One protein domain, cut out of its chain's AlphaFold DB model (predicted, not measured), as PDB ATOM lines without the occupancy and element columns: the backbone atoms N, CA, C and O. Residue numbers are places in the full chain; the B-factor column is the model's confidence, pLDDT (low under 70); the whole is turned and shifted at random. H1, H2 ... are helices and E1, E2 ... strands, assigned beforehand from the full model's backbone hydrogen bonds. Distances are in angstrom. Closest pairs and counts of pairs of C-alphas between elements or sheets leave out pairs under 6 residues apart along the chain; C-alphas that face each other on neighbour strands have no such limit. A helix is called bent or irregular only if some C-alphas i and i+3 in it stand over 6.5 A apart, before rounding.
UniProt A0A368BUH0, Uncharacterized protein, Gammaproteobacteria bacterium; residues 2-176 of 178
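This is residues 2 to 176 of the 178 residues of an uncharacterized protein of Gammaproteobacteria bacterium (UniProt A0A368BUH0). A strongly twisted sheet of five strands and the helices packed on it, H1b along its edge strand E1 and H2 over E3 and E4, form a compact body. From this body the very long helix H1 reaches far out, and its free residues 2 to 26 make the longest axis. The printed part has 175 residues with six named helices and five named strands, in the order H1 E1 E2 H2 H3 H4 H5 E3 E4 E5 H6; the sheet E1 E2 E3 E4 E5 is mixed and so is the class, helices and strands. The whole is loose, with a radius of gyration of the C-alphas of 20.3 A and spans of 74 by 37 by 33 A.

Start at C-alpha 59, (136.705, 154.538, 248.477), where E1, residues 59 to 65, begins. E2 is residues 70 to 79, 25.6 A long; E3 138 to 146, 26.0 A; E4 151 to 157, 20.1 A; E5 166 to 170. Find C-alpha 2 at (172.096, 196.376, 279.969) for H1, residues 2 to 48, assigned as one helix by its hydrogen bonds but bent: C-alphas 29 and 32 are 6.7 A apart. Its arms are H1a, residues 2 to 29, 41.1 A, and H1b, residues 32 to 48, 24.4 A, at a shallow tilt of 26 degrees. H2, residues 86 to 96, and H5, 127 to 137, each measure 15.6 A. H3 is 98 to 101, H6 172 to 176, and H4, 114 to 119, is irregular, with C-alphas 115 and 118 7.2 A apart.

E1 and E2 form an antiparallel hairpin, with N 63 and O 72 at 2.9 A. E2 and E3 are parallel, N 141 and O 73 at 3.0 A, and make a strand-helix-strand unit, two parallel neighbours with H2 to H5 between. E3, E4 and E5 are a meander, each the antiparallel neighbour of the one before, with N 144 and O 153 at 2.8 A and N 154 and O 168 at 2.8 A. H1b is over E1, along it at 3 degrees on the local plane; their closest C-alphas, Asn 39 and Cys 62, are 5.5 A apart. H2's height over the sheet is 9.0 A; with H1b it makes two layers, helices on one face of a sheet. H4 touches H1b, C-alphas of Phe 119 and Gly 34 at 4.1 A. H3 only just touches H2, only at the corner, with 3 pairs of C-alphas within 8 A. H5 and H6 only graze the sheet. Every O i to N i+4 pair is within hydrogen-bond range in H1a, H1b, H2 and H5; H4 has 0 of 2, with 2 of 3 O i to N i+3 pairs, H6 0 of 1, with 2 of 2, and H3 is too short.

Lys 2 and Glu 52 have the C-alphas farthest apart, 78.3 A. The printed part has no cut, and H3 to H4 is a long link. Mean pLDDT of the printed part is 73.4, and 72 residues are under 70, among them 9 to 29.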
ATOM      1  N   LYS A   2     171.919 197.301 281.121       54.94
ATOM      2  CA  LYS A   2     172.096 196.376 279.969       54.94
ATOM      3  C   LYS A   2     171.739 194.898 280.246       54.94
ATOM      4  O   LYS A   2     171.095 194.274 279.411       54.94
ATOM      5  N   ASN A   3     172.059 194.367 281.430       58.09
ATOM      6  CA  ASN A   3     171.764 192.964 281.779       58.09
ATOM      7  C   ASN A   3     170.272 192.662 282.001       58.09
ATOM      8  O   ASN A   3     169.844 191.533 281.788       58.09
ATOM      9  N   ILE A   4     169.466 193.659 282.381       68.38
ATOM     10  CA  ILE A   4     168.026 193.474 282.631       68.38
ATOM     11  C   ILE A   4     167.265 193.363 281.303       68.38
ATOM     12  O   ILE A   4     166.375 192.530 281.164       68.38
ATOM     13  N   ILE A   5     167.666 194.150 280.299       71.25
ATOM     14  CA  ILE A   5     167.064 194.129 278.960       71.25
ATOM     15  C   ILE A   5     167.332 192.787 278.265       71.25
ATOM     16  O   ILE A   5     166.420 192.205 277.685       71.25
ATOM     17  N   ALA A   6     168.555 192.255 278.377       66.44
ATOM     18  CA  ALA A   6     168.901 190.942 277.830       66.44
ATOM     19  C   ALA A   6     168.102 189.804 278.493       66.44
ATOM     20  O   ALA A   6     167.634 188.896 277.808       66.44
ATOM     21  N   PHE A   7     167.890 189.876 279.810       72.56
ATOM     22  CA  PHE A   7     167.111 188.883 280.550       72.56
ATOM     23  C   PHE A   7     165.617 188.926 280.186       72.56
ATOM     24  O   PHE A   7     165.008 187.883 279.956       72.56
ATOM     25  N   LEU A   8     165.042 190.126 280.043       72.56
ATOM     26  CA  LEU A   8     163.660 190.318 279.586       72.56
ATOM     27  C   LEU A   8     163.452 189.846 278.143       72.56
ATOM     28  O   LEU A   8     162.445 189.200 277.864       72.56
ATOM     29  N   LEU A   9     164.408 190.104 277.244       67.25
ATOM     30  CA  LEU A   9     164.385 189.576 275.876       67.25
ATOM     31  C   LEU A   9     164.433 188.045 275.875       67.25
ATOM     32  O   LEU A   9     163.615 187.419 275.209       67.25
ATOM     33  N   CYS A  10     165.322 187.435 276.665       63.81
ATOM     34  CA  CYS A  10     165.396 185.979 276.807       63.81
ATOM     35  C   CYS A  10     164.076 185.376 277.304       63.81
ATOM     36  O   CYS A  10     163.607 184.400 276.726       63.81
ATOM     37  N   LEU A  11     163.445 185.975 278.319       65.81
ATOM     38  CA  LEU A  11     162.128 185.555 278.814       65.81
ATOM     39  C   LEU A  11     161.025 185.718 277.757       65.81
ATOM     40  O   LEU A  11     160.137 184.874 277.646       65.81
ATOM     41  N   PHE A  12     161.091 186.775 276.944       67.62
ATOM     42  CA  PHE A  12     160.167 186.979 275.830       67.62
ATOM     43  C   PHE A  12     160.334 185.909 274.745       67.62
ATOM     44  O   PHE A  12     159.342 185.385 274.233       67.62
ATOM     45  N   PHE A  13     161.571 185.552 274.396       60.84
ATOM     46  CA  PHE A  13     161.846 184.516 273.401       60.84
ATOM     47  C   PHE A  13     161.471 183.119 273.902       60.84
ATOM     48  O   PHE A  13     160.846 182.363 273.159       60.84
ATOM     49  N   THR A  14     161.769 182.782 275.160       60.62
ATOM     50  CA  THR A  14     161.391 181.482 275.738       60.62
ATOM     51  C   THR A  14     159.881 181.352 275.904       60.62
ATOM     52  O   THR A  14     159.333 180.302 275.576       60.62
ATOM     53  N   SER A  15     159.190 182.422 276.309       54.28
ATOM     54  CA  SER A  15     157.724 182.467 276.373       54.28
ATOM     55  C   SER A  15     157.086 182.246 274.999       54.28
ATOM     56  O   SER A  15     156.235 181.371 274.850       54.28
ATOM     57  N   ASN A  16     157.549 182.954 273.961       53.00
ATOM     58  CA  ASN A  16     157.046 182.769 272.596       53.00
ATOM     59  C   ASN A  16     157.335 181.365 272.047       53.00
ATOM     60  O   ASN A  16     156.489 180.786 271.362       53.00
ATOM     61  N   TYR A  17     158.494 180.793 272.374       51.78
ATOM     62  CA  TYR A  17     158.856 179.435 271.975       51.78
ATOM     63  C   TYR A  17     157.979 178.377 272.664       51.78
ATOM     64  O   TYR A  17     157.452 177.483 272.004       51.78
ATOM     65  N   LEU A  18     157.733 178.520 273.970       45.62
ATOM     66  CA  LEU A  18     156.808 177.669 274.725       45.62
ATOM     67  C   LEU A  18     155.369 177.788 274.209       45.62
ATOM     68  O   LEU A  18     154.688 176.776 274.045       45.62
ATOM     69  N   LEU A  19     154.917 179.003 273.882       49.59
ATOM     70  CA  LEU A  19     153.604 179.232 273.279       49.59
ATOM     71  C   LEU A  19     153.481 178.575 271.897       49.59
ATOM     72  O   LEU A  19     152.432 178.019 271.569       49.59
ATOM     73  N   SER A  20     154.539 178.642 271.085       50.66
ATOM     74  CA  SER A  20     154.601 177.993 269.773       50.66
ATOM     75  C   SER A  20     154.537 176.471 269.902       50.66
ATOM     76  O   SER A  20     153.713 175.845 269.239       50.66
ATOM     77  N   ASN A  21     155.329 175.885 270.805       44.75
ATOM     78  CA  ASN A  21     155.335 174.440 271.049       44.75
ATOM     79  C   ASN A  21     153.992 173.940 271.597       44.75
ATOM     80  O   ASN A  21     153.490 172.921 271.131       44.75
ATOM     81  N   ASN A  22     153.345 174.676 272.506       50.03
ATOM     82  CA  ASN A  22     152.001 174.322 272.980       50.03
ATOM     83  C   ASN A  22     150.944 174.399 271.864       50.03
ATOM     84  O   ASN A  22     150.062 173.543 271.790       50.03
ATOM     85  N   LYS A  23     151.044 175.375 270.949       54.03
ATOM     86  CA  LYS A  23     150.160 175.470 269.772       54.03
ATOM     87  C   LYS A  23     150.418 174.382 268.725       54.03
ATOM     88  O   LYS A  23     149.490 174.026 267.999       54.03
ATOM     89  N   GLU A  24     151.650 173.891 268.594       53.09
ATOM     90  CA  GLU A  24     151.979 172.764 267.710       53.09
ATOM     91  C   GLU A  24     151.488 171.439 268.320       53.09
ATOM     92  O   GLU A  24     150.867 170.644 267.616       53.09
ATOM     93  N   ASN A  25     151.623 171.261 269.640       51.88
ATOM     94  CA  ASN A  25     151.127 170.089 270.369       51.88
ATOM     95  C   ASN A  25     149.594 169.962 270.317       51.88
ATOM     96  O   ASN A  25     149.088 168.888 269.998       51.88
ATOM     97  N   GLY A  26     148.855 171.062 270.506       57.69
ATOM     98  CA  GLY A  26     147.388 171.058 270.387       57.69
ATOM     99  C   GLY A  26     146.877 170.811 268.959       57.69
ATOM    100  O   GLY A  26     145.797 170.259 268.764       57.69
ATOM    101  N   PHE A  27     147.658 171.164 267.932       62.16
ATOM    102  CA  PHE A  27     147.318 170.822 266.547       62.16
ATOM    103  C   PHE A  27     147.489 169.322 266.284       62.16
ATOM    104  O   PHE A  27     146.623 168.717 265.659       62.16
ATOM    105  N   VAL A  28     148.576 168.717 266.781       58.78
ATOM    106  CA  VAL A  28     148.869 167.283 266.622       58.78
ATOM    107  C   VAL A  28     147.851 166.406 267.354       58.78
ATOM    108  O   VAL A  28     147.438 165.388 266.809       58.78
ATOM    109  N   GLU A  29     147.383 166.822 268.530       62.25
ATOM    110  CA  GLU A  29     146.358 166.101 269.298       62.25
ATOM    111  C   GLU A  29     145.005 166.022 268.557       62.25
ATOM    112  O   GLU A  29     144.298 165.016 268.626       62.25
ATOM    113  N   ASN A  30     144.678 167.029 267.737       74.06
ATOM    114  CA  ASN A  30     143.469 167.031 266.908       74.06
ATOM    115  C   ASN A  30     143.589 166.198 265.619       74.06
ATOM    116  O   ASN A  30     142.584 165.981 264.937       74.06
ATOM    117  N   ILE A  31     144.783 165.703 265.267       81.19
ATOM    118  CA  ILE A  31     144.989 164.962 264.015       81.19
ATOM    119  C   ILE A  31     144.301 163.607 264.038       81.19
ATOM    120  O   ILE A  31     143.655 163.251 263.053       81.19
ATOM    121  N   ASP A  32     144.422 162.848 265.124       83.44
ATOM    122  CA  ASP A  32     143.846 161.502 265.189       83.44
ATOM    123  C   ASP A  32     142.315 161.579 265.212       83.44
ATOM    124  O   ASP A  32     141.638 160.889 264.450       83.44
ATOM    125  N   LYS A  33     141.763 162.516 265.992       85.38
ATOM    126  CA  LYS A  33     140.326 162.810 266.012       85.38
ATOM    127  C   LYS A  33     139.815 163.242 264.637       85.38
ATOM    128  O   LYS A  33     138.825 162.692 264.156       85.38
ATOM    129  N   GLY A  34     140.500 164.186 263.993       86.81
ATOM    130  CA  GLY A  34     140.149 164.657 262.657       86.81
ATOM    131  C   GLY A  34     140.245 163.559 261.599       86.81
ATOM    132  O   GLY A  34     139.357 163.428 260.760       86.81
ATOM    133  N   THR A  35     141.270 162.709 261.680       90.12
ATOM    134  CA  THR A  35     141.452 161.558 260.784       90.12
ATOM    135  C   THR A  35     140.326 160.541 260.954       90.12
ATOM    136  O   THR A  35     139.740 160.107 259.962       90.12
ATOM    137  N   ASN A  36     139.978 160.195 262.195       90.44
ATOM    138  CA  ASN A  36     138.892 159.262 262.496       90.44
ATOM    139  C   ASN A  36     137.537 159.800 262.033       90.44
ATOM    140  O   ASN A  36     136.767 159.073 261.413       90.44
ATOM    141  N   TYR A  37     137.269 161.083 262.282       90.44
ATOM    142  CA  TYR A  37     136.060 161.741 261.802       90.44
ATOM    143  C   TYR A  37     135.969 161.706 260.272       90.44
ATOM    144  O   TYR A  37     134.940 161.322 259.730       90.44
ATOM    145  N   CYS A  38     137.054 162.058 259.578       89.56
ATOM    146  CA  CYS A  38     137.114 162.072 258.116       89.56
ATOM    147  C   CYS A  38     136.835 160.683 257.523       89.56
ATOM    148  O   CYS A  38     136.026 160.550 256.608       89.56
ATOM    149  N   ASN A  39     137.439 159.634 258.087       90.50
ATOM    150  CA  ASN A  39     137.173 158.259 257.660       90.50
ATOM    151  C   ASN A  39     135.725 157.833 257.935       90.50
ATOM    152  O   ASN A  39     135.093 157.239 257.065       90.50
ATOM    153  N   LYS A  40     135.181 158.171 259.111       90.31
ATOM    154  CA  LYS A  40     133.783 157.885 259.454       90.31
ATOM    155  C   LYS A  40     132.817 158.572 258.486       90.31
ATOM    156  O   LYS A  40     131.908 157.923 257.987       90.31
ATOM    157  N   PHE A  41     133.059 159.845 258.178       88.12
ATOM    158  CA  PHE A  41     132.281 160.608 257.206       88.12
ATOM    159  C   PHE A  41     132.221 159.894 255.849       88.12
ATOM    160  O   PHE A  41     131.139 159.629 255.334       88.12
ATOM    161  N   PHE A  42     133.372 159.517 255.284       84.88
ATOM    162  CA  PHE A  42     133.399 158.862 253.972       84.88
ATOM    163  C   PHE A  42     132.823 157.444 253.989       84.88
ATOM    164  O   PHE A  42     132.266 157.001 252.986       84.88
ATOM    165  N   GLN A  43     132.903 156.743 255.121       84.38
ATOM    166  CA  GLN A  43     132.233 155.459 255.301       84.38
ATOM    167  C   GLN A  43     130.703 155.614 255.311       84.38
ATOM    168  O   GLN A  43     130.002 154.826 254.681       84.38
ATOM    169  N   GLU A  44     130.176 156.630 255.995       85.06
ATOM    170  CA  GLU A  44     128.737 156.924 256.039       85.06
ATOM    171  C   GLU A  44     128.201 157.357 254.667       85.06
ATOM    172  O   GLU A  44     127.184 156.826 254.218       85.06
ATOM    173  N   GLU A  45     128.920 158.235 253.962       78.31
ATOM    174  CA  GLU A  45     128.601 158.626 252.581       78.31
ATOM    175  C   GLU A  45     128.640 157.425 251.621       78.31
ATOM    176  O   GLU A  45     127.775 157.277 250.761       78.31
ATOM    177  N   MET A  46     129.597 156.507 251.780       70.94
ATOM    178  CA  MET A  46     129.635 155.283 250.974       70.94
ATOM    179  C   MET A  46     128.410 154.392 251.227       70.94
ATOM    180  O   MET A  46     127.850 153.831 250.283       70.94
ATOM    181  N   ASN A  47     127.989 154.269 252.488       70.19
ATOM    182  CA  ASN A  47     126.849 153.446 252.889       70.19
ATOM    183  C   ASN A  47     125.498 154.043 252.454       70.19
ATOM    184  O   ASN A  47     124.541 153.295 252.253       70.19
ATOM    185  N   SER A  48     125.402 155.369 252.302       66.62
ATOM    186  CA  SER A  48     124.174 156.058 251.878       66.62
ATOM    187  C   SER A  48     123.898 155.930 250.372       66.62
ATOM    188  O   SER A  48     122.741 156.000 249.942       66.62
ATOM    189  N   LEU A  49     124.932 155.666 249.564       61.88
ATOM    190  CA  LEU A  49     124.831 155.412 248.126       61.88
ATOM    191  C   LEU A  49     124.209 154.029 247.855       61.88
ATOM    192  O   LEU A  49     124.912 153.055 247.571       61.88
ATOM    193  N   LYS A  50     122.873 153.951 247.903       52.84
ATOM    194  CA  LYS A  50     122.077 152.800 247.446       52.84
ATOM    195  C   LYS A  50     122.307 152.563 245.949       52.84
ATOM    196  O   LYS A  50     121.638 153.180 245.129       52.84
ATOM    197  N   THR A  51     123.227 151.684 245.571       51.97
ATOM    198  CA  THR A  51     123.316 151.201 244.183       51.97
ATOM    199  C   THR A  51     123.798 149.759 244.143       51.97
ATOM    200  O   THR A  51     124.796 149.405 244.770       51.97
ATOM    201  N   GLU A  52     123.041 148.947 243.409       48.72
ATOM    202  CA  GLU A  52     123.141 147.489 243.281       48.72
ATOM    203  C   GLU A  52     124.345 147.022 242.442       48.72
ATOM    204  O   GLU A  52     124.698 145.844 242.471       48.72
ATOM    205  N   ASP A  53     125.068 147.934 241.788       48.44
ATOM    206  CA  ASP A  53     126.227 147.595 240.962       48.44
ATOM    207  C   ASP A  53     127.542 147.652 241.751       48.44
ATOM    208  O   ASP A  53     128.235 148.668 241.845       48.44
ATOM    209  N   LYS A  54     127.910 146.500 242.320       46.59
ATOM    210  CA  LYS A  54     129.175 146.223 243.026       46.59
ATOM    211  C   LYS A  54     130.402 146.165 242.095       46.59
ATOM    212  O   LYS A  54     131.204 145.237 242.194       46.59
ATOM    213  N   LYS A  55     130.603 147.134 241.202       48.66
ATOM    214  CA  LYS A  55     131.906 147.304 240.538       48.66
ATOM    215  C   LYS A  55     132.677 148.411 241.243       48.66
ATOM    216  O   LYS A  55     132.340 149.574 241.095       48.66
ATOM    217  N   PHE A  56     133.649 147.987 242.058       52.00
ATOM    218  CA  PHE A  56     134.729 148.776 242.669       52.00
ATOM    219  C   PHE A  56     134.408 150.270 242.821       52.00
ATOM    220  O   PHE A  56     134.964 151.104 242.115       52.00
ATOM    221  N   LYS A  57     133.488 150.613 243.734       55.31
ATOM    222  CA  LYS A  57     133.270 152.019 244.085       55.31
ATOM    223  C   LYS A  57     134.561 152.573 244.678       55.31
ATOM    224  O   LYS A  57     135.141 151.966 245.579       55.31
ATOM    225  N   ASN A  58     134.969 153.734 244.187       63.25
ATOM    226  CA  ASN A  58     136.115 154.462 244.705       63.25
ATOM    227  C   ASN A  58     135.889 154.779 246.183       63.25
ATOM    228  O   ASN A  58     134.915 155.440 246.545       63.25
ATOM    229  N   PHE A  59     136.766 154.267 247.045       72.44
ATOM    230  CA  PHE A  59     136.705 154.538 248.477       72.44
ATOM    231  C   PHE A  59     137.576 155.740 248.812       72.44
ATOM    232  O   PHE A  59     138.715 155.848 248.341       72.44
ATOM    233  N   PHE A  60     137.043 156.618 249.656       81.81
ATOM    234  CA  PHE A  60     137.805 157.709 250.228       81.81
ATOM    235  C   PHE A  60     138.415 157.306 251.561       81.81
ATOM    236  O   PHE A  60     137.705 156.872 252.461       81.81
ATOM    237  N   MET A  61     139.723 157.503 251.706       86.88
ATOM    238  CA  MET A  61     140.434 157.224 252.952       86.88
ATOM    239  C   MET A  61     141.248 158.428 253.396       86.88
ATOM    240  O   MET A  61     141.994 159.016 252.617       86.88
ATOM    241  N   CYS A  62     141.182 158.753 254.676       90.31
ATOM    242  CA  CYS A  62     141.920 159.848 255.271       90.31
ATOM    243  C   CYS A  62     143.103 159.339 256.100       90.31
ATOM    244  O   CYS A  62     142.961 158.418 256.905       90.31
ATOM    245  N   LYS A  63     144.283 159.950 255.933       91.06
ATOM    246  CA  LYS A  63     145.507 159.545 256.644       91.06
ATOM    247  C   LYS A  63     146.444 160.709 256.884       91.06
ATOM    248  O   LYS A  63     146.845 161.401 255.950       91.06
ATOM    249  N   TYR A  64     146.936 160.841 258.108       89.56
ATOM    250  CA  TYR A  64     148.034 161.753 258.383       89.56
ATOM    251  C   TYR A  64     149.402 161.082 258.212       89.56
ATOM    252  O   TYR A  64     149.724 160.070 258.831       89.56
ATOM    253  N   SER A  65     150.254 161.672 257.376       88.00
ATOM    254  CA  SER A  65     151.652 161.281 257.223       88.00
ATOM    255  C   SER A  65     152.528 162.094 258.170       88.00
ATOM    256  O   SER A  65     152.919 163.217 257.841       88.00
ATOM    257  N   LYS A  66     152.918 161.487 259.300       84.81
ATOM    258  CA  LYS A  66     153.862 162.088 260.263       84.81
ATOM    259  C   LYS A  66     155.173 162.509 259.586       84.81
ATOM    260  O   LYS A  66     155.613 163.643 259.741       84.81
ATOM    261  N   LYS A  67     155.734 161.643 258.728       85.75
ATOM    262  CA  LYS A  67     156.973 161.907 257.969       85.75
ATOM    263  C   LYS A  67     156.896 163.163 257.098       85.75
ATOM    264  O   LYS A  67     157.882 163.878 256.968       85.75
ATOM    265  N   ARG A  68     155.759 163.397 256.434       84.44
ATOM    266  CA  ARG A  68     155.610 164.512 255.485       84.44
ATOM    267  C   ARG A  68     154.913 165.727 256.090       84.44
ATOM    268  O   ARG A  68     154.799 166.726 255.386       84.44
ATOM    269  N   LYS A  69     154.424 165.622 257.332       87.25
ATOM    270  CA  LYS A  69     153.512 166.579 257.973       87.25
ATOM    271  C   LYS A  69     152.330 166.942 257.059       87.25
ATOM    272  O   LYS A  69     152.031 168.111 256.838       87.25
ATOM    273  N   ARG A  70     151.705 165.927 256.449       88.50
ATOM    274  CA  ARG A  70     150.620 166.085 255.459       88.50
ATOM    275  C   ARG A  70     149.418 165.243 255.835       88.50
ATOM    276  O   ARG A  70     149.591 164.077 256.179       88.50
ATOM    277  N   PHE A  71     148.229 165.807 255.691       89.25
ATOM    278  CA  PHE A  71     146.979 165.066 255.785       89.25
ATOM    279  C   PHE A  71     146.512 164.691 254.385       89.25
ATOM    280  O   PHE A  71     146.340 165.562 253.541       89.25
ATOM    281  N   TYR A  72     146.365 163.403 254.117       89.06
ATOM    282  CA  TYR A  72     145.955 162.888 252.825       89.06
ATOM    283  C   TYR A  72     144.482 162.509 252.842       89.06
ATOM    284  O   TYR A  72     144.057 161.791 253.741       89.06
ATOM    285  N   VAL A  73     143.752 162.944 251.821       88.12
ATOM    286  CA  VAL A  73     142.444 162.412 251.436       88.12
ATOM    287  C   VAL A  73     142.667 161.609 250.159       88.12
ATOM    288  O   VAL A  73     142.919 162.163 249.086       88.12
ATOM    289  N   TYR A  74     142.700 160.293 250.300       84.62
ATOM    290  CA  TYR A  74     142.906 159.359 249.207       84.62
ATOM    291  C   TYR A  74     141.593 159.022 248.535       84.62
ATOM    292  O   TYR A  74     140.611 158.808 249.229       84.62
ATOM    293  N   MET A  75     141.625 158.881 247.220       82.62
ATOM    294  CA  MET A  75     140.594 158.200 246.448       82.62
ATOM    295  C   MET A  75     141.237 156.959 245.838       82.62
ATOM    296  O   MET A  75     142.232 157.052 245.108       82.62
ATOM    297  N   LEU A  76     140.747 155.790 246.235       75.81
ATOM    298  CA  LEU A  76     141.387 154.524 245.913       75.81
ATOM    299  C   LEU A  76     140.783 153.900 244.654       75.81
ATOM    300  O   LEU A  76     139.579 153.689 244.585       75.81
ATOM    301  N   SER A  77     141.679 153.476 243.759       70.25
ATOM    302  CA  SER A  77     141.441 152.480 242.710       70.25
ATOM    303  C   SER A  77     140.525 152.869 241.545       70.25
ATOM    304  O   SER A  77     139.673 152.082 241.137       70.25
ATOM    305  N   GLU A  78     140.812 154.003 240.913       78.94
ATOM    306  CA  GLU A  78     140.164 154.408 239.663       78.94
ATOM    307  C   GLU A  78     140.749 153.636 238.476       78.94
ATOM    308  O   GLU A  78     141.972 153.573 238.311       78.94
ATOM    309  N   GLU A  79     139.906 153.054 237.622       85.00
ATOM    310  CA  GLU A  79     140.385 152.431 236.386       85.00
ATOM    311  C   GLU A  79     140.783 153.500 235.362       85.00
ATOM    312  O   GLU A  79     140.053 154.453 235.091       85.00
ATOM    313  N   ARG A  80     141.962 153.334 234.758       87.00
ATOM    314  CA  ARG A  80     142.458 154.254 233.734       87.00
ATOM    315  C   ARG A  80     141.688 154.118 232.420       87.00
ATOM    316  O   ARG A  80     141.802 153.095 231.741       87.00
ATOM    317  N   ASP A  81     141.092 155.218 231.955       89.12
ATOM    318  CA  ASP A  81     140.663 155.363 230.565       89.12
ATOM    319  C   ASP A  81     141.889 155.474 229.648       89.12
ATOM    320  O   ASP A  81     142.632 156.466 229.625       89.12
ATOM    321  N   GLN A  82     142.101 154.422 228.863       89.62
ATOM    322  CA  GLN A  82     143.222 154.294 227.936       89.62
ATOM    323  C   GLN A  82     143.120 155.232 226.728       89.62
ATOM    324  O   GLN A  82     144.137 155.459 226.074       89.62
ATOM    325  N   LYS A  83     141.933 155.779 226.432       93.12
ATOM    326  CA  LYS A  83     141.730 156.759 225.353       93.12
ATOM    327  C   LYS A  83     142.221 158.152 225.745       93.12
ATOM    328  O   LYS A  83     142.468 158.984 224.877       93.12
ATOM    329  N   LYS A  84     142.380 158.403 227.046       92.50
ATOM    330  CA  LYS A  84     142.775 159.696 227.603       92.50
ATOM    331  C   LYS A  84     144.227 159.673 228.079       92.50
ATOM    332  O   LYS A  84     144.788 158.648 228.491       92.50
ATOM    333  N   SER A  85     144.858 160.847 228.062       92.25
ATOM    334  CA  SER A  85     146.154 161.026 228.721       92.25
ATOM    335  C   SER A  85     146.006 160.838 230.236       92.25
ATOM    336  O   SER A  85     144.914 160.997 230.785       92.25
ATOM    337  N   LEU A  86     147.101 160.520 230.937       90.06
ATOM    338  CA  LEU A  86     147.082 160.415 232.404       90.06
ATOM    339  C   LEU A  86     146.586 161.710 233.053       90.06
ATOM    340  O   LEU A  86     145.796 161.664 233.986       90.06
ATOM    341  N   LYS A  87     147.010 162.861 232.521       89.38
ATOM    342  CA  LYS A  87     146.578 164.167 233.016       89.38
ATOM    343  C   LYS A  87     145.071 164.341 232.889       89.38
ATOM    344  O   LYS A  87     144.448 164.715 233.870       89.38
ATOM    345  N   ILE A  88     144.501 164.040 231.722       90.31
ATOM    346  CA  ILE A  88     143.054 164.172 231.502       90.31
ATOM    347  C   ILE A  88     142.288 163.205 232.410       90.31
ATOM    348  O   ILE A  88     141.364 163.642 233.073       90.31
ATOM    349  N   ASN A  89     142.734 161.949 232.548       90.69
ATOM    350  CA  ASN A  89     142.133 161.013 233.508       90.69
ATOM    351  C   ASN A  89     142.072 161.609 234.923       90.69
ATOM    352  O   ASN A  89     141.014 161.628 235.539       90.69
ATOM    353  N   CYS A  90     143.202 162.122 235.424       86.62
ATOM    354  CA  CYS A  90     143.247 162.735 236.747       86.62
ATOM    355  C   CYS A  90     142.301 163.942 236.861       86.62
ATOM    356  O   CYS A  90     141.689 164.119 237.905       86.62
ATOM    357  N   MET A  91     142.222 164.782 235.821       84.81
ATOM    358  CA  MET A  91     141.362 165.971 235.804       84.81
ATOM    359  C   MET A  91     139.878 165.622 235.773       84.81
ATOM    360  O   MET A  91     139.094 166.278 236.445       84.81
ATOM    361  N   ASP A  92     139.492 164.607 235.008       85.62
ATOM    362  CA  ASP A  92     138.093 164.205 234.888       85.62
ATOM    363  C   ASP A  92     137.583 163.665 236.228       85.62
ATOM    364  O   ASP A  92     136.605 164.177 236.756       85.62
ATOM    365  N   ILE A  93     138.329 162.749 236.862       80.81
ATOM    366  CA  ILE A  93     137.985 162.216 238.194       80.81
ATOM    367  C   ILE A  93     137.892 163.344 239.232       80.81
ATOM    368  O   ILE A  93     137.025 163.348 240.106       80.81
ATOM    369  N   LEU A  94     138.799 164.317 239.136       77.38
ATOM    370  CA  LEU A  94     138.820 165.488 240.000       77.38
ATOM    371  C   LEU A  94     137.534 166.321 239.859       77.38
ATOM    372  O   LEU A  94     136.966 166.727 240.870       77.38
ATOM    373  N   ASN A  95     137.084 166.554 238.624       76.50
ATOM    374  CA  ASN A  95     135.872 167.315 238.303       76.50
ATOM    375  C   ASN A  95     134.591 166.571 238.686       76.50
ATOM    376  O   ASN A  95     133.651 167.199 239.173       76.50
ATOM    377  N   ASP A  96     134.579 165.253 238.507       76.00
ATOM    378  CA  ASP A  96     133.408 164.408 238.734       76.00
ATOM    379  C   ASP A  96     133.173 164.108 240.224       76.00
ATOM    380  O   ASP A  96     132.079 163.701 240.618       76.00
ATOM    381  N   SER A  97     134.179 164.314 241.079       73.38
ATOM    382  CA  SER A  97     134.064 164.071 242.514       73.38
ATOM    383  C   SER A  97     133.660 165.339 243.277       73.38
ATOM    384  O   SER A  97     134.514 166.198 243.495       73.38
ATOM    385  N   PRO A  98     132.411 165.469 243.769       66.75
ATOM    386  CA  PRO A  98     131.945 166.693 244.430       66.75
ATOM    387  C   PRO A  98     132.793 167.057 245.658       66.75
ATOM    388  O   PRO A  98     133.245 168.189 245.782       66.75
ATOM    389  N   TRP A  99     133.145 166.075 246.493       69.69
ATOM    390  CA  TRP A  99     133.957 166.284 247.701       69.69
ATOM    391  C   TRP A  99     135.372 166.798 247.438       69.69
ATOM    392  O   TRP A  99     136.008 167.338 248.343       69.69
ATOM    393  N   ILE A 100     135.880 166.581 246.227       65.06
ATOM    394  CA  ILE A 100     137.188 167.054 245.789       65.06
ATOM    395  C   ILE A 100     137.050 168.351 244.976       65.06
ATOM    396  O   ILE A 100     137.864 169.268 245.119       65.06
ATOM    397  N   SER A 101     136.026 168.417 244.127       58.88
ATOM    398  CA  SER A 101     135.685 169.535 243.248       58.88
ATOM    399  C   SER A 101     135.309 170.796 244.019       58.88
ATOM    400  O   SER A 101     135.646 171.901 243.590       58.88
ATOM    401  N   ASP A 102     134.815 170.636 245.246       57.19
ATOM    402  CA  ASP A 102     134.669 171.698 246.246       57.19
ATOM    403  C   ASP A 102     135.975 172.493 246.512       57.19
ATOM    404  O   ASP A 102     135.978 173.546 247.153       57.19
ATOM    405  N   HIS A 103     137.136 172.016 246.047       55.56
ATOM    406  CA  HIS A 103     138.442 172.692 246.182       55.56
ATOM    407  C   HIS A 103     138.932 173.352 244.904       55.56
ATOM    408  O   HIS A 103     140.012 173.936 244.894       55.56
ATOM    409  N   MET A 104     138.156 173.250 243.832       57.19
ATOM    410  CA  MET A 104     138.513 173.757 242.518       57.19
ATOM    411  C   MET A 104     137.815 175.055 242.153       57.19
ATOM    412  O   MET A 104     137.973 175.500 241.020       57.19
ATOM    413  N   ASN A 105     137.073 175.680 243.078       56.56
ATOM    414  CA  ASN A 105     136.392 176.933 242.782       56.56
ATOM    415  C   ASN A 105     137.411 177.981 242.278       56.56
ATOM    416  O   ASN A 105     138.237 178.459 243.061       56.56
ATOM    417  N   PRO A 106     137.352 178.371 240.989       51.16
ATOM    418  CA  PRO A 106     138.309 179.301 240.395       51.16
ATOM    419  C   PRO A 106     138.172 180.719 240.961       51.16
ATOM    420  O   PRO A 106     139.067 181.539 240.777       51.16
ATOM    421  N   LYS A 107     137.071 181.007 241.667       57.00
ATOM    422  CA  LYS A 107     136.861 182.263 242.393       57.00
ATOM    423  C   LYS A 107     137.582 182.301 243.740       57.00
ATOM    424  O   LYS A 107     137.568 183.336 244.391       57.00
ATOM    425  N   PHE A 108     138.204 181.193 244.162       52.19
ATOM    426  CA  PHE A 108     138.791 181.015 245.494       52.19
ATOM    427  C   PHE A 108     137.788 181.214 246.646       52.19
ATOM    428  O   PHE A 108     138.203 181.337 247.802       52.19
ATOM    429  N   ASP A 109     136.477 181.217 246.363       50.62
ATOM    430  CA  ASP A 109     135.470 181.342 247.414       50.62
ATOM    431  C   ASP A 109     135.504 180.099 248.295       50.62
ATOM    432  O   ASP A 109     135.527 178.954 247.832       50.62
ATOM    433  N   TYR A 110     135.519 180.346 249.597       52.16
ATOM    434  CA  TYR A 110     135.630 179.304 250.594       52.16
ATOM    435  C   TYR A 110     134.387 178.412 250.641       52.16
ATOM    436  O   TYR A 110     133.261 178.903 250.705       52.16
ATOM    437  N   GLN A 111     134.612 177.103 250.756       59.75
ATOM    438  CA  GLN A 111     133.580 176.121 251.075       59.75
ATOM    439  C   GLN A 111     133.929 175.383 252.371       59.75
ATOM    440  O   GLN A 111     135.067 174.942 252.564       59.75
ATOM    441  N   ASN A 112     132.956 175.269 253.283       62.22
ATOM    442  CA  ASN A 112     133.122 174.484 254.504       62.22
ATOM    443  C   ASN A 112     133.169 172.989 254.158       62.22
ATOM    444  O   ASN A 112     132.227 172.454 253.577       62.22
ATOM    445  N   LYS A 113     134.260 172.318 254.534       76.50
ATOM    446  CA  LYS A 113     134.515 170.916 254.193       76.50
ATOM    447  C   LYS A 113     134.042 170.032 255.337       76.50
ATOM    448  O   LYS A 113     134.777 169.854 256.309       76.50
ATOM    449  N   LYS A 114     132.842 169.458 255.206       79.19
ATOM    450  CA  LYS A 114     132.223 168.623 256.253       79.19
ATOM    451  C   LYS A 114     133.168 167.541 256.778       79.19
ATOM    452  O   LYS A 114     133.358 167.429 257.978       79.19
ATOM    453  N   TYR A 115     133.865 166.824 255.896       80.50
ATOM    454  CA  TYR A 115     134.797 165.756 256.282       80.50
ATOM    455  C   TYR A 115     136.025 166.221 257.094       80.50
ATOM    456  O   TYR A 115     136.722 165.388 257.671       80.50
ATOM    457  N   LEU A 116     136.307 167.529 257.167       80.94
ATOM    458  CA  LEU A 116     137.357 168.095 258.022       80.94
ATOM    459  C   LEU A 116     136.825 168.643 259.353       80.94
ATOM    460  O   LEU A 116     137.624 169.090 260.174       80.94
ATOM    461  N   GLU A 117     135.514 168.611 259.604       79.88
ATOM    462  CA  GLU A 117     134.919 169.208 260.808       79.88
ATOM    463  C   GLU A 117     135.477 168.608 262.102       79.88
ATOM    464  O   GLU A 117     135.688 169.329 263.073       79.88
ATOM    465  N   GLY A 118     135.827 167.320 262.098       77.88
ATOM    466  CA  GLY A 118     136.427 166.656 263.257       77.88
ATOM    467  C   GLY A 118     137.795 167.188 263.690       77.88
ATOM    468  O   GLY A 118     138.220 166.882 264.804       77.88
ATOM    469  N   PHE A 119     138.477 167.972 262.849       76.44
ATOM    470  CA  PHE A 119     139.713 168.651 263.231       76.44
ATOM    471  C   PHE A 119     139.459 169.916 264.061       76.44
ATOM    472  O   PHE A 119     140.324 170.317 264.831       76.44
ATOM    473  N   PHE A 120     138.286 170.538 263.930       72.19
ATOM    474  CA  PHE A 120     137.936 171.738 264.678       72.19
ATOM    475  C   PHE A 120     137.318 171.316 266.014       72.19
ATOM    476  O   PHE A 120     136.191 170.822 266.078       72.19
ATOM    477  N   SER A 121     138.054 171.480 267.114       60.78
ATOM    478  CA  SER A 121     137.475 171.258 268.442       60.78
ATOM    479  C   SER A 121     136.392 172.310 268.737       60.78
ATOM    480  O   SER A 121     136.470 173.453 268.284       60.78
ATOM    481  N   THR A 122     135.384 171.959 269.540       52.22
ATOM    482  CA  THR A 122     134.318 172.882 269.976       52.22
ATOM    483  C   THR A 122     134.830 174.074 270.797       52.22
ATOM    484  O   THR A 122     134.066 175.003 271.047       52.22
ATOM    485  N   GLN A 123     136.107 174.083 271.197       50.78
ATOM    486  CA  GLN A 123     136.707 175.092 272.075       50.78
ATOM    487  C   GLN A 123     137.657 176.072 271.360       50.78
ATOM    488  O   GLN A 123     138.128 177.029 271.982       50.78
ATOM    489  N   GLU A 124     137.942 175.901 270.065       55.03
ATOM    490  CA  GLU A 124     138.882 176.790 269.374       55.03
ATOM    491  C   GLU A 124     138.231 178.114 268.952       55.03
ATOM    492  O   GLU A 124     137.511 178.214 267.958       55.03
ATOM    493  N   LYS A 125     138.575 179.181 269.687       54.06
ATOM    494  CA  LYS A 125     138.182 180.571 269.391       54.06
ATOM    495  C   LYS A 125     138.664 181.083 268.019       54.06
ATOM    496  O   LYS A 125     138.136 182.081 267.546       54.06
ATOM    497  N   ASN A 126     139.608 180.403 267.353       61.16
ATOM    498  CA  ASN A 126     140.223 180.841 266.090       61.16
ATOM    499  C   ASN A 126     140.092 179.808 264.955       61.16
ATOM    500  O   ASN A 126     141.093 179.348 264.400       61.16
ATOM    501  N   LYS A 127     138.853 179.501 264.543       64.06
ATOM    502  CA  LYS A 127     138.557 178.632 263.381       64.06
ATOM    503  C   LYS A 127     139.339 179.017 262.111       64.06
ATOM    504  O   LYS A 127     139.720 178.142 261.340       64.06
ATOM    505  N   ILE A 128     139.614 180.309 261.910       66.00
ATOM    506  CA  ILE A 128     140.342 180.835 260.741       66.00
ATOM    507  C   ILE A 128     141.812 180.375 260.724       66.00
ATOM    508  O   ILE A 128     142.256 179.803 259.734       66.00
ATOM    509  N   GLN A 129     142.555 180.548 261.824       65.38
ATOM    510  CA  GLN A 129     143.982 180.176 261.889       65.38
ATOM    511  C   GLN A 129     144.189 178.666 261.748       65.38
ATOM    512  O   GLN A 129     145.148 178.204 261.131       65.38
ATOM    513  N   PHE A 130     143.291 177.881 262.339       69.56
ATOM    514  CA  PHE A 130     143.357 176.430 262.255       69.56
ATOM    515  C   PHE A 130     143.041 175.929 260.837       69.56
ATOM    516  O   PHE A 130     143.711 175.036 260.317       69.56
ATOM    517  N   LYS A 131     142.087 176.573 260.161       68.81
ATOM    518  CA  LYS A 131     141.766 176.307 258.758       68.81
ATOM    519  C   LYS A 131     142.951 176.578 257.826       68.81
ATOM    520  O   LYS A 131     143.270 175.724 257.006       68.81
ATOM    521  N   GLU A 132     143.644 177.706 257.977       73.69
ATOM    522  CA  GLU A 132     144.846 177.995 257.178       73.69
ATOM    523  C   GLU A 132     145.929 176.924 257.373       73.69
ATOM    524  O   GLU A 132     146.587 176.500 256.419       73.69
ATOM    525  N   LYS A 133     146.098 176.426 258.604       76.62
ATOM    526  CA  LYS A 133     147.002 175.301 258.876       76.62
ATOM    527  C   LYS A 133     146.553 174.027 258.162       76.62
ATOM    528  O   LYS A 133     147.395 173.355 257.566       76.62
ATOM    529  N   LEU A 134     145.259 173.709 258.185       78.06
ATOM    530  CA  LEU A 134     144.710 172.552 257.478       78.06
ATOM    531  C   LEU A 134     144.928 172.641 255.969       78.06
ATOM    532  O   LEU A 134     145.487 171.710 255.393       78.06
ATOM    533  N   ASP A 135     144.575 173.754 255.325       77.38
ATOM    534  CA  ASP A 135     144.741 173.911 253.874       77.38
ATOM    535  C   ASP A 135     146.212 173.763 253.440       77.38
ATOM    536  O   ASP A 135     146.514 173.210 252.377       77.38
ATOM    537  N   ASN A 136     147.154 174.150 254.306       80.62
ATOM    538  CA  ASN A 136     148.583 173.965 254.069       80.62
ATOM    539  C   ASN A 136     149.038 172.498 254.131       80.62
ATOM    540  O   ASN A 136     149.964 172.116 253.399       80.62
ATOM    541  N   ILE A 137     148.394 171.656 254.945       84.94
ATOM    542  CA  ILE A 137     148.782 170.248 255.123       84.94
ATOM    543  C   ILE A 137     147.947 169.266 254.297       84.94
ATOM    544  O   ILE A 137     148.443 168.177 253.998       84.94
ATOM    545  N   VAL A 138     146.719 169.633 253.914       86.12
ATOM    546  CA  VAL A 138     145.786 168.761 253.189       86.12
ATOM    547  C   VAL A 138     146.297 168.513 251.774       86.12
ATOM    548  O   VAL A 138     146.663 169.429 251.034       86.12
ATOM    549  N   ARG A 139     146.349 167.247 251.385       86.94
ATOM    550  CA  ARG A 139     146.678 166.781 250.045       86.94
ATOM    551  C   ARG A 139     145.619 165.792 249.630       86.94
ATOM    552  O   ARG A 139     145.268 164.906 250.398       86.94
ATOM    553  N   TYR A 140     145.184 165.894 248.397       85.69
ATOM    554  CA  TYR A 140     144.339 164.869 247.822       85.69
ATOM    555  C   TYR A 140     145.194 163.989 246.933       85.69
ATOM    556  O   TYR A 140     146.130 164.482 246.291       85.69
ATOM    557  N   LYS A 141     144.915 162.689 246.946       88.50
ATOM    558  CA  LYS A 141     145.665 161.725 246.151       88.50
ATOM    559  C   LYS A 141     144.737 160.658 245.577       88.50
ATOM    560  O   LYS A 141     144.244 159.817 246.316       88.50
ATOM    561  N   ILE A 142     144.536 160.679 244.263       87.56
ATOM    562  CA  ILE A 142     143.850 159.608 243.524       87.56
ATOM    563  C   ILE A 142     144.873 158.563 243.100       87.56
ATOM    564  O   ILE A 142     145.960 158.931 242.649       87.56
ATOM    565  N   PHE A 143     144.509 157.285 243.188       87.94
ATOM    566  CA  PHE A 143     145.221 156.200 242.515       87.94
ATOM    567  C   PHE A 143     144.493 155.798 241.237       87.94
ATOM    568  O   PHE A 143     143.339 155.389 241.285       87.94
ATOM    569  N   LEU A 144     145.203 155.896 240.117       88.56
ATOM    570  CA  LEU A 144     144.752 155.553 238.780       88.56
ATOM    571  C   LEU A 144     145.464 154.278 238.322       88.56
ATOM    572  O   LEU A 144     146.679 154.265 238.103       88.56
ATOM    573  N   ASN A 145     144.703 153.206 238.168       87.81
ATOM    574  CA  ASN A 145     145.197 151.871 237.887       87.81
ATOM    575  C   ASN A 145     145.079 151.546 236.395       87.81
ATOM    576  O   ASN A 145     144.000 151.524 235.807       87.81
ATOM    577  N   ASP A 146     146.218 151.262 235.776       87.19
ATOM    578  CA  ASP A 146     146.340 150.741 234.422       87.19
ATOM    579  C   ASP A 146     146.450 149.215 234.484       87.19
ATOM    580  O   ASP A 146     147.543 148.650 234.564       87.19
ATOM    581  N   THR A 147     145.294 148.552 234.456       83.69
ATOM    582  CA  THR A 147     145.165 147.088 234.515       83.69
ATOM    583  C   THR A 147     145.836 146.394 233.330       83.69
ATOM    584  O   THR A 147     146.431 145.336 233.501       83.69
ATOM    585  N   LYS A 148     145.838 147.016 232.142       85.44
ATOM    586  CA  LYS A 148     146.476 146.461 230.935       85.44
ATOM    587  C   LYS A 148     147.994 146.414 231.045       85.44
ATOM    588  O   LYS A 148     148.626 145.501 230.526       85.44
ATOM    589  N   LYS A 149     148.587 147.433 231.671       86.44
ATOM    590  CA  LYS A 149     150.046 147.544 231.831       86.44
ATOM    591  C   LYS A 149     150.528 147.119 233.213       86.44
ATOM    592  O   LYS A 149     151.725 147.224 233.463       86.44
ATOM    593  N   PHE A 150     149.619 146.694 234.093       85.81
ATOM    594  CA  PHE A 150     149.881 146.419 235.507       85.81
ATOM    595  C   PHE A 150     150.658 147.557 236.185       85.81
ATOM    596  O   PHE A 150     151.619 147.340 236.922       85.81
ATOM    597  N   LYS A 151     150.271 148.802 235.889       88.94
ATOM    598  CA  LYS A 151     150.881 150.013 236.452       88.94
ATOM    599  C   LYS A 151     149.853 150.763 237.267       88.94
ATOM    600  O   LYS A 151     148.693 150.825 236.884       88.94
ATOM    601  N   SER A 152     150.293 151.398 238.341       89.25
ATOM    602  CA  SER A 152     149.466 152.371 239.039       89.25
ATOM    603  C   SER A 152     150.144 153.722 239.069       89.25
ATOM    604  O   SER A 152     151.365 153.827 239.181       89.25
ATOM    605  N   TYR A 153     149.337 154.758 238.957       91.62
ATOM    606  CA  TYR A 153     149.752 156.139 239.011       91.62
ATOM    607  C   TYR A 153     149.032 156.812 240.161       91.62
ATOM    608  O   TYR A 153     147.880 156.510 240.442       91.62
ATOM    609  N   SER A 154     149.681 157.778 240.790       91.12
ATOM    610  CA  SER A 154     149.001 158.693 241.685       91.12
ATOM    611  C   SER A 154     148.886 160.070 241.073       91.12
ATOM    612  O   SER A 154     149.897 160.614 240.621       91.12
ATOM    613  N   CYS A 155     147.702 160.656 241.154       89.62
ATOM    614  CA  CYS A 155     147.457 162.066 240.902       89.62
ATOM    615  C   CYS A 155     147.404 162.763 242.265       89.62
ATOM    616  O   CYS A 155     146.584 162.388 243.094       89.62
ATOM    617  N   THR A 156     148.283 163.729 242.543       88.62
ATOM    618  CA  THR A 156     148.312 164.459 243.825       88.62
ATOM    619  C   THR A 156     148.150 165.956 243.607       88.62
ATOM    620  O   THR A 156     148.860 166.528 242.787       88.62
ATOM    621  N   TRP A 157     147.301 166.621 244.389       84.56
ATOM    622  CA  TRP A 157     147.166 168.082 244.346       84.56
ATOM    623  C   TRP A 157     146.971 168.689 245.737       84.56
ATOM    624  O   TRP A 157     146.738 168.008 246.742       84.56
ATOM    625  N   THR A 158     147.147 170.006 245.786       80.25
ATOM    626  CA  THR A 158     146.896 170.845 246.963       80.25
ATOM    627  C   THR A 158     145.634 171.672 246.738       80.25
ATOM    628  O   THR A 158     145.434 172.082 245.595       80.25
ATOM    629  N   PRO A 159     144.874 172.019 247.789       68.56
ATOM    630  CA  PRO A 159     143.688 172.867 247.658       68.56
ATOM    631  C   PRO A 159     143.927 174.214 246.945       68.56
ATOM    632  O   PRO A 159     143.008 174.739 246.340       68.56
ATOM    633  N   SER A 160     145.138 174.788 247.013       62.78
ATOM    634  CA  SER A 160     145.403 176.176 246.592       62.78
ATOM    635  C   SER A 160     146.322 176.360 245.373       62.78
ATOM    636  O   SER A 160     146.361 177.450 244.813       62.78
ATOM    637  N   LYS A 161     147.078 175.339 244.934       57.00
ATOM    638  CA  LYS A 161     148.085 175.468 243.849       57.00
ATOM    639  C   LYS A 161     147.635 174.964 242.476       57.00
ATOM    640  O   LYS A 161     148.417 174.330 241.770       57.00
ATOM    641  N   GLY A 162     146.418 175.317 242.076       59.66
ATOM    642  CA  GLY A 162     145.973 175.204 240.689       59.66
ATOM    643  C   GLY A 162     145.696 173.777 240.211       59.66
ATOM    644  O   GLY A 162     146.186 172.783 240.735       59.66
ATOM    645  N   MET A 163     144.875 173.710 239.168       63.78
ATOM    646  CA  MET A 163     144.186 172.514 238.681       63.78
ATOM    647  C   MET A 163     145.097 171.359 238.246       63.78
ATOM    648  O   MET A 163     144.607 170.258 238.078       63.78
ATOM    649  N   THR A 164     146.402 171.555 238.028       75.62
ATOM    650  CA  THR A 164     147.240 170.488 237.450       75.62
ATOM    651  C   THR A 164     147.780 169.539 238.529       75.62
ATOM    652  O   THR A 164     148.616 169.956 239.334       75.62
ATOM    653  N   PRO A 165     147.385 168.253 238.531       83.88
ATOM    654  CA  PRO A 165     147.880 167.291 239.502       83.88
ATOM    655  C   PRO A 165     149.345 166.938 239.230       83.88
ATOM    656  O   PRO A 165     149.778 166.791 238.085       83.88
ATOM    657  N   TYR A 166     150.104 166.725 240.301       89.00
ATOM    658  CA  TYR A 166     151.390 166.049 240.241       89.00
ATOM    659  C   TYR A 166     151.159 164.551 240.036       89.00
ATOM    660  O   TYR A 166     150.575 163.887 240.896       89.00
ATOM    661  N   ILE A 167     151.613 164.029 238.896       90.88
ATOM    662  CA  ILE A 167     151.425 162.630 238.512       90.88
ATOM    663  C   ILE A 167     152.718 161.863 238.758       90.88
ATOM    664  O   ILE A 167     153.785 162.255 238.287       90.88
ATOM    665  N   LYS A 168     152.617 160.749 239.479       92.62
ATOM    666  CA  LYS A 168     153.747 159.878 239.813       92.62
ATOM    667  C   LYS A 168     153.385 158.425 239.534       92.62
ATOM    668  O   LYS A 168     152.285 158.005 239.862       92.62
ATOM    669  N   LEU A 169     154.309 157.661 238.953       92.19
ATOM    670  CA  LEU A 169     154.192 156.205 238.873       92.19
ATOM    671  C   LEU A 169     154.432 155.596 240.260       92.19
ATOM    672  O   LEU A 169     155.467 155.862 240.876       92.19
ATOM    673  N   GLU A 170     153.500 154.773 240.725       88.44
ATOM    674  CA  GLU A 170     153.571 154.124 242.027       88.44
ATOM    675  C   GLU A 170     154.156 152.721 241.939       88.44
ATOM    676  O   GLU A 170     153.910 151.960 241.001       88.44
ATOM    677  N   LYS A 171     154.962 152.379 242.946       80.56
ATOM    678  CA  LYS A 171     155.445 151.011 243.139       80.56
ATOM    679  C   LYS A 171     154.386 150.232 243.910       80.56
ATOM    680  O   LYS A 171     153.794 150.785 244.831       80.56
ATOM    681  N   PHE A 172     154.225 148.942 243.613       64.00
ATOM    682  CA  PHE A 172     153.280 148.064 244.322       64.00
ATOM    683  C   PHE A 172     153.430 148.116 245.855       64.00
ATOM    684  O   PHE A 172     152.431 148.150 246.563       64.00
ATOM    685  N   LYS A 173     154.657 148.280 246.371       62.84
ATOM    686  CA  LYS A 173     154.936 148.469 247.808       62.84
ATOM    687  C   LYS A 173     154.225 149.677 248.445       62.84
ATOM    688  O   LYS A 173     154.031 149.713 249.656       62.84
ATOM    689  N   GLU A 174     153.854 150.699 247.672       55.53
ATOM    690  CA  GLU A 174     153.098 151.835 248.217       55.53
ATOM    691  C   GLU A 174     151.655 151.452 248.576       55.53
ATOM    692  O   GLU A 174     151.111 152.078 249.477       55.53
ATOM    693  N   PHE A 175     151.081 150.401 247.974       56.34
ATOM    694  CA  PHE A 175     149.746 149.897 248.323       56.34
ATOM    695  C   PHE A 175     149.716 149.132 249.642       56.34
ATOM    696  O   PHE A 175     148.746 149.241 250.378       56.34
ATOM    697  N   GLU A 176     150.796 148.425 249.982       49.91
ATOM    698  CA  GLU A 176     150.919 147.693 251.255       49.91
ATOM    699  C   GLU A 176     150.904 148.620 252.480       49.91
ATOM    700  O   GLU A 176     150.711 148.172 253.604       49.91
TER     701      GLU A 176